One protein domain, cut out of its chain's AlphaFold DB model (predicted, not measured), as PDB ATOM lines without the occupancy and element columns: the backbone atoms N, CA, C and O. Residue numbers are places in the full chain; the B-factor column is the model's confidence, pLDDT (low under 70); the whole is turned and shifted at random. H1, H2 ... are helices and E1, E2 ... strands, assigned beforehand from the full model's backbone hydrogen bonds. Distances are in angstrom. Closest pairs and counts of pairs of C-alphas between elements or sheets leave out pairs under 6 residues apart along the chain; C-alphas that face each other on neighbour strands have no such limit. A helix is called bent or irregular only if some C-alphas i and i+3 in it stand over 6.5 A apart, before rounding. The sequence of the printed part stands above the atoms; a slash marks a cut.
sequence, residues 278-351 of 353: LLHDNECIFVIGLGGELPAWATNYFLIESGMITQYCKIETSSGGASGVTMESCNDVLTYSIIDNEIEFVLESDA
ATOM      1  N   LEU A 278      -6.114 -31.938  -3.696       87.62
ATOM      2  CA  LEU A 278      -6.221 -30.958  -4.776       87.62
ATOM      3  C   LEU A 278      -6.974 -29.724  -4.281       87.62
ATOM      4  O   LEU A 278      -7.923 -29.848  -3.506       87.62
ATOM      5  N   LEU A 279      -6.545 -28.547  -4.722       88.38
ATOM      6  CA  LEU A 279      -7.208 -27.281  -4.435       88.38
ATOM      7  C   LEU A 279      -8.448 -27.140  -5.325       88.38
ATOM      8  O   LEU A 279      -8.370 -27.352  -6.530       88.38
ATOM      9  N   HIS A 280      -9.581 -26.777  -4.742       88.62
ATOM     10  CA  HIS A 280     -10.794 -26.424  -5.471       88.62
ATOM     11  C   HIS A 280     -11.575 -25.391  -4.656       88.62
ATOM     12  O   HIS A 280     -11.802 -25.613  -3.469       88.62
ATOM     13  N   ASP A 281     -11.948 -24.258  -5.258       84.75
ATOM     14  CA  ASP A 281     -12.690 -23.168  -4.597       84.75
ATOM     15  C   ASP A 281     -12.082 -22.725  -3.245       84.75
ATOM     16  O   ASP A 281     -12.781 -22.519  -2.254       84.75
ATOM     17  N   ASN A 282     -10.752 -22.567  -3.193       82.12
ATOM     18  CA  ASN A 282      -9.978 -22.253  -1.981       82.12
ATOM     19  C   ASN A 282     -10.041 -23.310  -0.851       82.12
ATOM     20  O   ASN A 282      -9.631 -23.024   0.277       82.12
ATOM     21  N   GLU A 283     -10.483 -24.535  -1.132       86.12
ATOM     22  CA  GLU A 283     -10.464 -25.664  -0.196       86.12
ATOM     23  C   GLU A 283      -9.562 -26.798  -0.705       86.12
ATOM     24  O   GLU A 283      -9.575 -27.153  -1.881       86.12
ATOM     25  N   CYS A 284      -8.770 -27.402   0.187       88.38
ATOM     26  CA  CYS A 284      -7.979 -28.589  -0.144       88.38
ATOM     27  C   CYS A 284      -8.811 -29.858   0.048       88.38
ATOM     28  O   CYS A 284      -9.131 -30.243   1.174       88.38
ATOM     29  N   ILE A 285      -9.118 -30.528  -1.059       91.25
ATOM     30  CA  ILE A 285     -10.001 -31.689  -1.129       91.25
ATOM     31  C   ILE A 285      -9.165 -32.958  -1.306       91.25
ATOM     32  O   ILE A 285      -8.284 -33.021  -2.162       91.25
ATOM     33  N   PHE A 286      -9.428 -33.991  -0.503       89.62
ATOM     34  CA  PHE A 286      -8.698 -35.261  -0.579       89.62
ATOM     35  C   PHE A 286      -8.992 -36.025  -1.868       89.62
ATOM     36  O   PHE A 286     -10.136 -36.082  -2.307       89.62
ATOM     37  N   VAL A 287      -7.975 -36.691  -2.416       88.62
ATOM     38  CA  VAL A 287      -8.107 -37.668  -3.501       88.62
ATOM     39  C   VAL A 287      -7.825 -39.054  -2.931       88.62
ATOM     40  O   VAL A 287      -6.707 -39.335  -2.499       88.62
ATOM     41  N   ILE A 288      -8.829 -39.932  -2.923       88.25
ATOM     42  CA  ILE A 288      -8.713 -41.277  -2.347       88.25
ATOM     43  C   ILE A 288      -9.064 -42.372  -3.349       88.25
ATOM     44  O   ILE A 288      -9.951 -42.225  -4.186       88.25
ATOM     45  N   GLY A 289      -8.353 -43.498  -3.264       85.94
ATOM     46  CA  GLY A 289      -8.697 -44.707  -4.012       85.94
ATOM     47  C   GLY A 289      -9.817 -45.503  -3.340       85.94
ATOM     48  O   GLY A 289     -10.148 -45.271  -2.176       85.94
ATOM     49  N   LEU A 290     -10.355 -46.494  -4.055       78.38
ATOM     50  CA  LEU A 290     -11.353 -47.425  -3.516       78.38
ATOM     51  C   LEU A 290     -10.894 -48.047  -2.183       78.38
ATOM     52  O   LEU A 290      -9.874 -48.735  -2.125       78.38
ATOM     53  N   GLY A 291     -11.676 -47.823  -1.122       74.50
ATOM     54  CA  GLY A 291     -11.392 -48.318   0.230       74.50
ATOM     55  C   GLY A 291     -10.381 -47.488   1.032       74.50
ATOM     56  O   GLY A 291      -9.922 -47.959   2.071       74.50
ATOM     57  N   GLY A 292     -10.016 -46.290   0.566       76.69
ATOM     58  CA  GLY A 292      -9.202 -45.342   1.327       76.69
ATOM     59  C   GLY A 292      -9.930 -44.805   2.563       76.69
ATOM     60  O   GLY A 292     -11.141 -44.602   2.544       76.69
ATOM     61  N   GLU A 293      -9.186 -44.569   3.645       78.69
ATOM     62  CA  GLU A 293      -9.722 -43.939   4.855       78.69
ATOM     63  C   GLU A 293      -9.652 -42.412   4.734       78.69
ATOM     64  O   GLU A 293      -8.601 -41.852   4.422       78.69
ATOM     65  N   LEU A 294     -10.767 -41.736   5.016       82.12
ATOM     66  CA  LEU A 294     -10.822 -40.280   5.130       82.12
ATOM     67  C   LEU A 294     -10.673 -39.851   6.593       82.12
ATOM     68  O   LEU A 294     -11.152 -40.544   7.496       82.12
ATOM     69  N   PRO A 295     -10.071 -38.681   6.861       77.44
ATOM     70  CA  PRO A 295     -10.147 -38.080   8.183       77.44
ATOM     71  C   PRO A 295     -11.602 -37.853   8.601       77.44
ATOM     72  O   PRO A 295     -12.436 -37.458   7.790       77.44
ATOM     73  N   ALA A 296     -11.896 -38.009   9.893       75.12
ATOM     74  CA  ALA A 296     -13.254 -37.868  10.436       75.12
ATOM     75  C   ALA A 296     -13.893 -36.477  10.229       75.12
ATOM     76  O   ALA A 296     -15.085 -36.312  10.466       75.12
ATOM     77  N   TRP A 297     -13.100 -35.476   9.838       76.19
ATOM     78  CA  TRP A 297     -13.540 -34.109   9.564       76.19
ATOM     79  C   TRP A 297     -13.727 -33.808   8.070       76.19
ATOM     80  O   TRP A 297     -14.142 -32.701   7.744       76.19
ATOM     81  N   ALA A 298     -13.415 -34.744   7.168       80.50
ATOM     82  CA  ALA A 298     -13.585 -34.525   5.737       80.50
ATOM     83  C   ALA A 298     -15.070 -34.317   5.397       80.50
ATOM     84  O   ALA A 298     -15.931 -35.092   5.814       80.50
ATOM     85  N   THR A 299     -15.358 -33.271   4.630       86.56
ATOM     86  CA  THR A 299     -16.709 -32.916   4.167       86.56
ATOM     87  C   THR A 299     -16.934 -33.262   2.697       86.56
ATOM     88  O   THR A 299     -18.071 -33.334   2.237       86.56
ATOM     89  N   ASN A 300     -15.854 -33.483   1.953       90.81
ATOM     90  CA  ASN A 300     -15.831 -33.650   0.510       90.81
ATOM     91  C   ASN A 300     -14.509 -34.308   0.083       90.81
ATOM     92  O   ASN A 300     -13.475 -34.128   0.732       90.81
ATOM     93  N   TYR A 301     -14.555 -35.105  -0.985       92.12
ATOM     94  CA  TYR A 301     -13.393 -35.816  -1.516       92.12
ATOM     95  C   TYR A 301     -13.595 -36.232  -2.985       92.12
ATOM     96  O   TYR A 301     -14.724 -36.309  -3.472       92.12
ATOM     97  N   PHE A 302     -12.500 -36.528  -3.684       92.44
ATOM     98  CA  PHE A 302     -12.490 -37.123  -5.019       92.44
ATOM     99  C   PHE A 302     -12.154 -38.611  -4.953       92.44
ATOM    100  O   PHE A 302     -11.206 -39.010  -4.268       92.44
ATOM    101  N   LEU A 303     -12.882 -39.424  -5.715       90.50
ATOM    102  CA  LEU A 303     -12.542 -40.826  -5.923       90.50
ATOM    103  C   LEU A 303     -11.597 -40.954  -7.123       90.50
ATOM    104  O   LEU A 303     -11.881 -40.415  -8.196       90.50
ATOM    105  N   ILE A 304     -10.492 -41.682  -6.954       87.62
ATOM    106  CA  ILE A 304      -9.567 -42.022  -8.038       87.62
ATOM    107  C   ILE A 304      -9.606 -43.519  -8.343       87.62
ATOM    108  O   ILE A 304      -9.370 -44.369  -7.481       87.62
ATOM    109  N   GLU A 305      -9.836 -43.852  -9.609       84.38
ATOM    110  CA  GLU A 305      -9.786 -45.220 -10.113       84.38
ATOM    111  C   GLU A 305      -8.870 -45.296 -11.327       84.38
ATOM    112  O   GLU A 305      -8.959 -44.502 -12.261       84.38
ATOM    113  N   SER A 306      -7.950 -46.264 -11.328       83.44
ATOM    114  CA  SER A 306      -6.991 -46.458 -12.429       83.44
ATOM    115  C   SER A 306      -6.202 -45.192 -12.816       83.44
ATOM    116  O   SER A 306      -5.790 -45.042 -13.965       83.44
ATOM    117  N   GLY A 307      -5.972 -44.290 -11.854       78.19
ATOM    118  CA  GLY A 307      -5.241 -43.035 -12.056       78.19
ATOM    119  C   GLY A 307      -6.076 -41.873 -12.604       78.19
ATOM    120  O   GLY A 307      -5.502 -40.833 -12.913       78.19
ATOM    121  N   MET A 308      -7.398 -42.028 -12.720       82.88
ATOM    122  CA  MET A 308      -8.318 -40.979 -13.164       82.88
ATOM    123  C   MET A 308      -9.311 -40.644 -12.056       82.88
ATOM    124  O   MET A 308      -9.790 -41.545 -11.368       82.88
ATOM    125  N   ILE A 309      -9.623 -39.358 -11.888       88.31
ATOM    126  CA  ILE A 309     -10.695 -38.930 -10.986       88.31
ATOM    127  C   ILE A 309     -12.024 -39.298 -11.636       88.31
ATOM    128  O   ILE A 309     -12.289 -38.887 -12.764       88.31
ATOM    129  N   THR A 310     -12.828 -40.098 -10.940       90.94
ATOM    130  CA  THR A 310     -14.101 -40.616 -11.456       90.94
ATOM    131  C   THR A 310     -15.304 -39.977 -10.789       90.94
ATOM    132  O   THR A 310     -16.335 -39.838 -11.438       90.94
ATOM    133  N   GLN A 311     -15.188 -39.570  -9.521       92.19
ATOM    134  CA  GLN A 311     -16.310 -39.037  -8.748       92.19
ATOM    135  C   GLN A 311     -15.877 -37.904  -7.824       92.19
ATOM    136  O   GLN A 311     -14.749 -37.884  -7.328       92.19
ATOM    137  N   TYR A 312     -16.812 -37.000  -7.553       92.94
ATOM    138  CA  TYR A 312     -16.738 -36.020  -6.479       92.94
ATOM    139  C   TYR A 312     -17.854 -36.301  -5.477       92.94
ATOM    140  O   TYR A 312     -19.036 -36.317  -5.833       92.94
ATOM    141  N   CYS A 313     -17.476 -36.527  -4.225       91.88
ATOM    142  CA  CYS A 313     -18.375 -36.941  -3.160       91.88
ATOM    143  C   CYS A 313     -18.456 -35.871  -2.074       91.88
ATOM    144  O   CYS A 313     -17.437 -35.326  -1.648       91.88
ATOM    145  N   LYS A 314     -19.672 -35.598  -1.593       90.38
ATOM    146  CA  LYS A 314     -19.954 -34.765  -0.418       90.38
ATOM    147  C   LYS A 314     -20.480 -35.639   0.715       90.38
ATOM    148  O   LYS A 314     -21.368 -36.467   0.509       90.38
ATOM    149  N   ILE A 315     -19.940 -35.436   1.911       86.00
ATOM    150  CA  ILE A 315     -20.343 -36.136   3.132       86.00
ATOM    151  C   ILE A 315     -21.360 -35.256   3.860       86.00
ATOM    152  O   ILE A 315     -21.023 -34.226   4.443       86.00
ATOM    153  N   GLU A 316     -22.620 -35.673   3.843       77.50
ATOM    154  CA  GLU A 316     -23.712 -35.026   4.560       77.50
ATOM    155  C   GLU A 316     -23.942 -35.722   5.908       77.50
ATOM    156  O   GLU A 316     -24.161 -36.932   5.999       77.50
ATOM    157  N   THR A 317     -23.929 -34.962   7.004       63.56
ATOM    158  CA  THR A 317     -24.279 -35.502   8.324       63.56
ATOM    159  C   THR A 317     -25.762 -35.267   8.604       63.56
ATOM    160  O   THR A 317     -26.209 -34.135   8.781       63.56
ATOM    161  N   SER A 318     -26.560 -36.340   8.662       48.59
ATOM    162  CA  SER A 318     -27.967 -36.222   9.064       48.59
ATOM    163  C   SER A 318     -28.076 -36.121  10.594       48.59
ATOM    164  O   SER A 318     -27.753 -37.053  11.335       48.59
ATOM    165  N   SER A 319     -28.523 -34.969  11.107       48.28
ATOM    166  CA  SER A 319     -28.822 -34.797  12.536       48.28
ATOM    167  C   SER A 319     -30.263 -35.230  12.825       48.28
ATOM    168  O   SER A 319     -31.213 -34.458  12.742       48.28
ATOM    169  N   GLY A 320     -30.441 -36.518  13.134       43.16
ATOM    170  CA  GLY A 320     -31.775 -37.093  13.327       43.16
ATOM    171  C   GLY A 320     -31.814 -38.411  14.098       43.16
ATOM    172  O   GLY A 320     -32.525 -39.322  13.696       43.16
ATOM    173  N   GLY A 321     -31.065 -38.534  15.200       39.03
ATOM    174  CA  GLY A 321     -31.126 -39.686  16.113       39.03
ATOM    175  C   GLY A 321     -29.747 -40.166  16.574       39.03
ATOM    176  O   GLY A 321     -28.758 -39.955  15.889       39.03
ATOM    177  N   ALA A 322     -29.675 -40.800  17.750       46.16
ATOM    178  CA  ALA A 322     -28.458 -41.122  18.520       46.16
ATOM    179  C   ALA A 322     -27.439 -42.102  17.868       46.16
ATOM    180  O   ALA A 322     -26.553 -42.628  18.539       46.16
ATOM    181  N   SER A 323     -27.526 -42.336  16.563       54.38
ATOM    182  CA  SER A 323     -26.449 -42.868  15.728       54.38
ATOM    183  C   SER A 323     -26.435 -42.018  14.466       54.38
ATOM    184  O   SER A 323     -27.279 -42.210  13.598       54.38
ATOM    185  N   GLY A 324     -25.551 -41.017  14.415       49.25
ATOM    186  CA  GLY A 324     -25.433 -40.134  13.256       49.25
ATOM    187  C   GLY A 324     -25.148 -40.964  12.010       49.25
ATOM    188  O   GLY A 324     -24.104 -41.604  11.924       49.25
ATOM    189  N   VAL A 325     -26.100 -41.002  11.082       52.09
ATOM    190  CA  VAL A 325     -25.902 -41.638   9.781       52.09
ATOM    191  C   VAL A 325     -25.204 -40.607   8.905       52.09
ATOM    192  O   VAL A 325     -25.777 -39.552   8.609       52.09
ATOM    193  N   THR A 326     -23.960 -40.897   8.530       63.31
ATOM    194  CA  THR A 326     -23.252 -40.202   7.454       63.31
ATOM    195  C   THR A 326     -23.889 -40.631   6.142       63.31
ATOM    196  O   THR A 326     -23.827 -41.806   5.774       63.31
ATOM    197  N   MET A 327     -24.569 -39.700   5.485       65.31
ATOM    198  CA  MET A 327     -25.026 -39.870   4.117       65.31
ATOM    199  C   MET A 327     -23.951 -39.336   3.188       65.31
ATOM    200  O   MET A 327     -23.293 -38.343   3.480       65.31
ATOM    201  N   GLU A 328     -23.761 -40.012   2.073       81.94
ATOM    202  CA  GLU A 328     -22.740 -39.659   1.107       81.94
ATOM    203  C   GLU A 328     -23.406 -39.469  -0.249       81.94
ATOM    204  O   GLU A 328     -24.168 -40.332  -0.692       81.94
ATOM    205  N   SER A 329     -23.160 -38.320  -0.871       88.50
ATOM    206  CA  SER A 329     -23.670 -37.982  -2.195       88.50
ATOM    207  C   SER A 329     -22.498 -37.837  -3.154       88.50
ATOM    208  O   SER A 329     -21.736 -36.878  -3.044       88.50
ATOM    209  N   CYS A 330     -22.376 -38.764  -4.100       90.62
ATOM    210  CA  CYS A 330     -21.331 -38.767  -5.120       90.62
ATOM    211  C   CYS A 330     -21.918 -38.470  -6.498       90.62
ATOM    212  O   CYS A 330     -22.941 -39.043  -6.869       90.62
ATOM    213  N   ASN A 331     -21.244 -37.602  -7.248       93.00
ATOM    214  CA  ASN A 331     -21.542 -37.316  -8.646       93.00
ATOM    215  C   ASN A 331     -20.354 -37.721  -9.518       93.00
ATOM    216  O   ASN A 331     -19.200 -37.495  -9.139       93.00
ATOM    217  N   ASP A 332     -20.644 -38.287 -10.685       92.81
ATOM    218  CA  ASP A 332     -19.621 -38.694 -11.643       92.81
ATOM    219  C   ASP A 332     -18.959 -37.462 -12.282       92.81
ATOM    220  O   ASP A 332     -19.624 -36.488 -12.642       92.81
ATOM    221  N   VAL A 333     -17.633 -37.499 -12.406       90.31
ATOM    222  CA  VAL A 333     -16.820 -36.446 -13.028       90.31
ATOM    223  C   VAL A 333     -16.640 -36.780 -14.510       90.31
ATOM    224  O   VAL A 333     -16.002 -37.772 -14.858       90.31
ATOM    225  N   LEU A 334     -17.178 -35.940 -15.398       87.94
ATOM    226  CA  LEU A 334     -17.111 -36.143 -16.851       87.94
ATOM    227  C   LEU A 334     -15.752 -35.746 -17.429       87.94
ATOM    228  O   LEU A 334     -15.166 -36.459 -18.245       87.94
ATOM    229  N   THR A 335     -15.268 -34.574 -17.028       85.19
ATOM    230  CA  THR A 335     -13.993 -34.005 -17.468       85.19
ATOM    231  C   THR A 335     -13.378 -33.207 -16.336       85.19
ATOM    232  O   THR A 335     -14.106 -32.573 -15.574       85.19
ATOM    233  N   TYR A 336     -12.050 -33.183 -16.266       87.69
ATOM    234  CA  TYR A 336     -11.315 -32.332 -15.338       87.69
ATOM    235  C   TYR A 336      -9.974 -31.885 -15.931       87.69
ATOM    236  O   TYR A 336      -9.428 -32.533 -16.830       87.69
ATOM    237  N   SER A 337      -9.431 -30.794 -15.403       83.56
ATOM    238  CA  SER A 337      -8.061 -30.339 -15.633       83.56
ATOM    239  C   SER A 337      -7.408 -29.968 -14.311       83.56
ATOM    240  O   SER A 337      -8.069 -29.433 -13.428       83.56
ATOM    241  N   ILE A 338      -6.110 -30.256 -14.192       84.75
ATOM    242  CA  ILE A 338      -5.315 -29.907 -13.013       84.75
ATOM    243  C   ILE A 338      -4.169 -29.005 -13.460       84.75
ATOM    244  O   ILE A 338      -3.373 -29.403 -14.317       84.75
ATOM    245  N   ILE A 339      -4.089 -27.806 -12.887       78.50
ATOM    246  CA  ILE A 339      -3.028 -26.823 -13.129       78.50
ATOM    247  C   ILE A 339      -2.564 -26.334 -11.759       78.50
ATOM    248  O   ILE A 339      -3.390 -25.970 -10.937       78.50
ATOM    249  N   ASP A 340      -1.260 -26.394 -11.483       81.44
ATOM    250  CA  ASP A 340      -0.672 -25.922 -10.216       81.44
ATOM    251  C   ASP A 340      -1.373 -26.459  -8.946       81.44
ATOM    252  O   ASP A 340      -1.535 -25.764  -7.949       81.44
ATOM    253  N   ASN A 341      -1.756 -27.744  -8.980       81.62
ATOM    254  CA  ASN A 341      -2.469 -28.460  -7.911       81.62
ATOM    255  C   ASN A 341      -3.916 -27.992  -7.654       81.62
ATOM    256  O   ASN A 341      -4.542 -28.463  -6.706       81.62
ATOM    257  N   GLU A 342      -4.460 -27.135  -8.518       88.12
ATOM    258  CA  GLU A 342      -5.865 -26.737  -8.553       88.12
ATOM    259  C   GLU A 342      -6.635 -27.555  -9.592       88.12
ATOM    260  O   GLU A 342      -6.159 -27.755 -10.713       88.12
ATOM    261  N   ILE A 343      -7.804 -28.072  -9.205       88.38
ATOM    262  CA  ILE A 343      -8.682 -28.863 -10.063       88.38
ATOM    263  C   ILE A 343      -9.932 -28.076 -10.458       88.38
ATOM    264  O   ILE A 343     -10.726 -27.642  -9.621       88.38
ATOM    265  N   GLU A 344     -10.154 -28.001 -11.767       89.44
ATOM    266  CA  GLU A 344     -11.433 -27.633 -12.369       89.44
ATOM    267  C   GLU A 344     -12.067 -28.890 -12.970       89.44
ATOM    268  O   GLU A 344     -11.392 -29.661 -13.660       89.44
ATOM    269  N   PHE A 345     -13.353 -29.128 -12.712       89.50
ATOM    270  CA  PHE A 345     -14.058 -30.323 -13.173       89.50
ATOM    271  C   PHE A 345     -15.521 -30.034 -13.518       89.50
ATOM    272  O   PHE A 345     -16.089 -29.033 -13.092       89.50
ATOM    273  N   VAL A 346     -16.124 -30.929 -14.300       86.69
ATOM    274  CA  VAL A 346     -17.542 -30.890 -14.681       86.69
ATOM    275  C   VAL A 346     -18.208 -32.174 -14.208       86.69
ATOM    276  O   VAL A 346     -17.730 -33.266 -14.531       86.69
ATOM    277  N   LEU A 347     -19.300 -32.048 -13.456       89.94
ATOM    278  CA  LEU A 347     -20.094 -33.184 -12.993       89.94
ATOM    279  C   LEU A 347     -21.135 -33.598 -14.031       89.94
ATOM    280  O   LEU A 347     -21.651 -32.770 -14.779       89.94
ATOM    281  N   GLU A 348     -21.493 -34.881 -14.047       84.56
ATOM    282  CA  GLU A 348     -22.577 -35.378 -14.899       84.56
ATOM    283  C   GLU A 348     -23.928 -34.737 -14.547       84.56
ATOM    284  O   GLU A 348     -24.724 -34.471 -15.446       84.56
ATOM    285  N   SER A 349     -24.164 -34.413 -13.269       80.31
ATOM    286  CA  SER A 349     -25.359 -33.682 -12.821       80.31
ATOM    287  C   SER A 349     -25.520 -32.325 -13.504       80.31
ATOM    288  O   SER A 349     -26.640 -31.914 -13.791       80.31
ATOM    289  N   ASP A 350     -24.402 -31.665 -13.806       77.38
ATOM    290  CA  ASP A 350     -24.369 -30.281 -14.280       77.38
ATOM    291  C   ASP A 350     -24.431 -30.211 -15.815       77.38
ATOM    292  O   ASP A 350     -24.598 -29.142 -16.392       77.38
ATOM    293  N   ALA A 351     -24.301 -31.354 -16.500       61.75
ATOM    294  CA  ALA A 351     -24.341 -31.446 -17.959       61.75
ATOM    295  C   ALA A 351     -25.770 -31.528 -18.538       61.75
ATOM    296  O   ALA A 351     -25.937 -31.478 -19.761       61.75
TER     297      ALA A 351
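What this domain is: This is residues 278 to 351 of the 353 residues of an uncharacterized protein of Candidatus Nitrosopumilus salaria BD31 (UniProt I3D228). One sheet of six strands curls round like part of a barrel, nearly closed where its edge strands E1 and E6 come near each other, while the far end of the long hairpin E4 and E5 reaches out as an arm whose tip, residues 319 to 324, stands free. It is a folded sheet, bent back on itself into two leaves, with E1, E2 and E3 facing E5 and E6 and with E4 as the hinge; the short helix H1 follows E6 beside the strands. The printed part has 74 residues, with six named strands, E1 to E6, and then one named helix, H1. The sheet is mixed, in the order E1, E2, E3, E4, E5, E6, and the class is mostly strand. The whole is only just compact, close to loose, with a radius of gyration of the C-alphas of 13.3 A, and its elongated outline spans 43 by 26 by 26 A.

Where its parts are: E1, residues 278 to 280, begins at C-alpha 278 at (-6.221, -30.958, -4.776) and is 6.5 A long. E2 is residues 283 to 289, 19.5 A, and E3 is residues 300 to 305, 16.8 A. E4, residues 308 to 318, is 30.0 A long and ends at C-alpha 318 at (-27.967, -36.222, 9.064). E5, residues 325 to 339, is the longest strand, 35.6 A, and bends by 86 degrees at residue 335. E6 is residues 342 to 347, 16.2 A. H1, residues 348 to 351, is 5.3 A long and ends at C-alpha 351 at (-24.341, -31.446, -17.959).

How they stand to each other: E1 and E2 form an antiparallel hairpin, with N 278 and O 285 2.9 A apart. E2 and E3 are parallel at 35 degrees, with N 302 and O 286 at 2.8 A. E3, E4, E5 and E6 form a meander, each strand the antiparallel neighbour of the one before; N 303 and O 311 are 2.9 A apart, N 314 and O 329 2.8 A, and N 337 and O 344 2.9 A. The pairing of E5 is staggered: residues 325 to 332 pair with E4 and residues 333 to 339 with E6. Edge strands E1 and E6 have their closest C-alphas, those of Leu 279 and Glu 342, 4.4 A apart. E2 and E5 are apart. H1 is on the sheet; a local plane that can only just be fitted, to 6 C-alphas, gives it a height over the sheet of 3.0 A, at the sheet's level. H1 is too short for an O i to N i+4 pair; its one O i to N i+3 pair is within hydrogen-bond range.

The domain as a whole: The C-alphas farthest apart, those of Ala 322 and Ile 339, are 43.0 A apart. The printed part has no cut, and no link is long. The mean pLDDT of the printed part is 80.3; residues 317 to 327 and residue 351 are under 70.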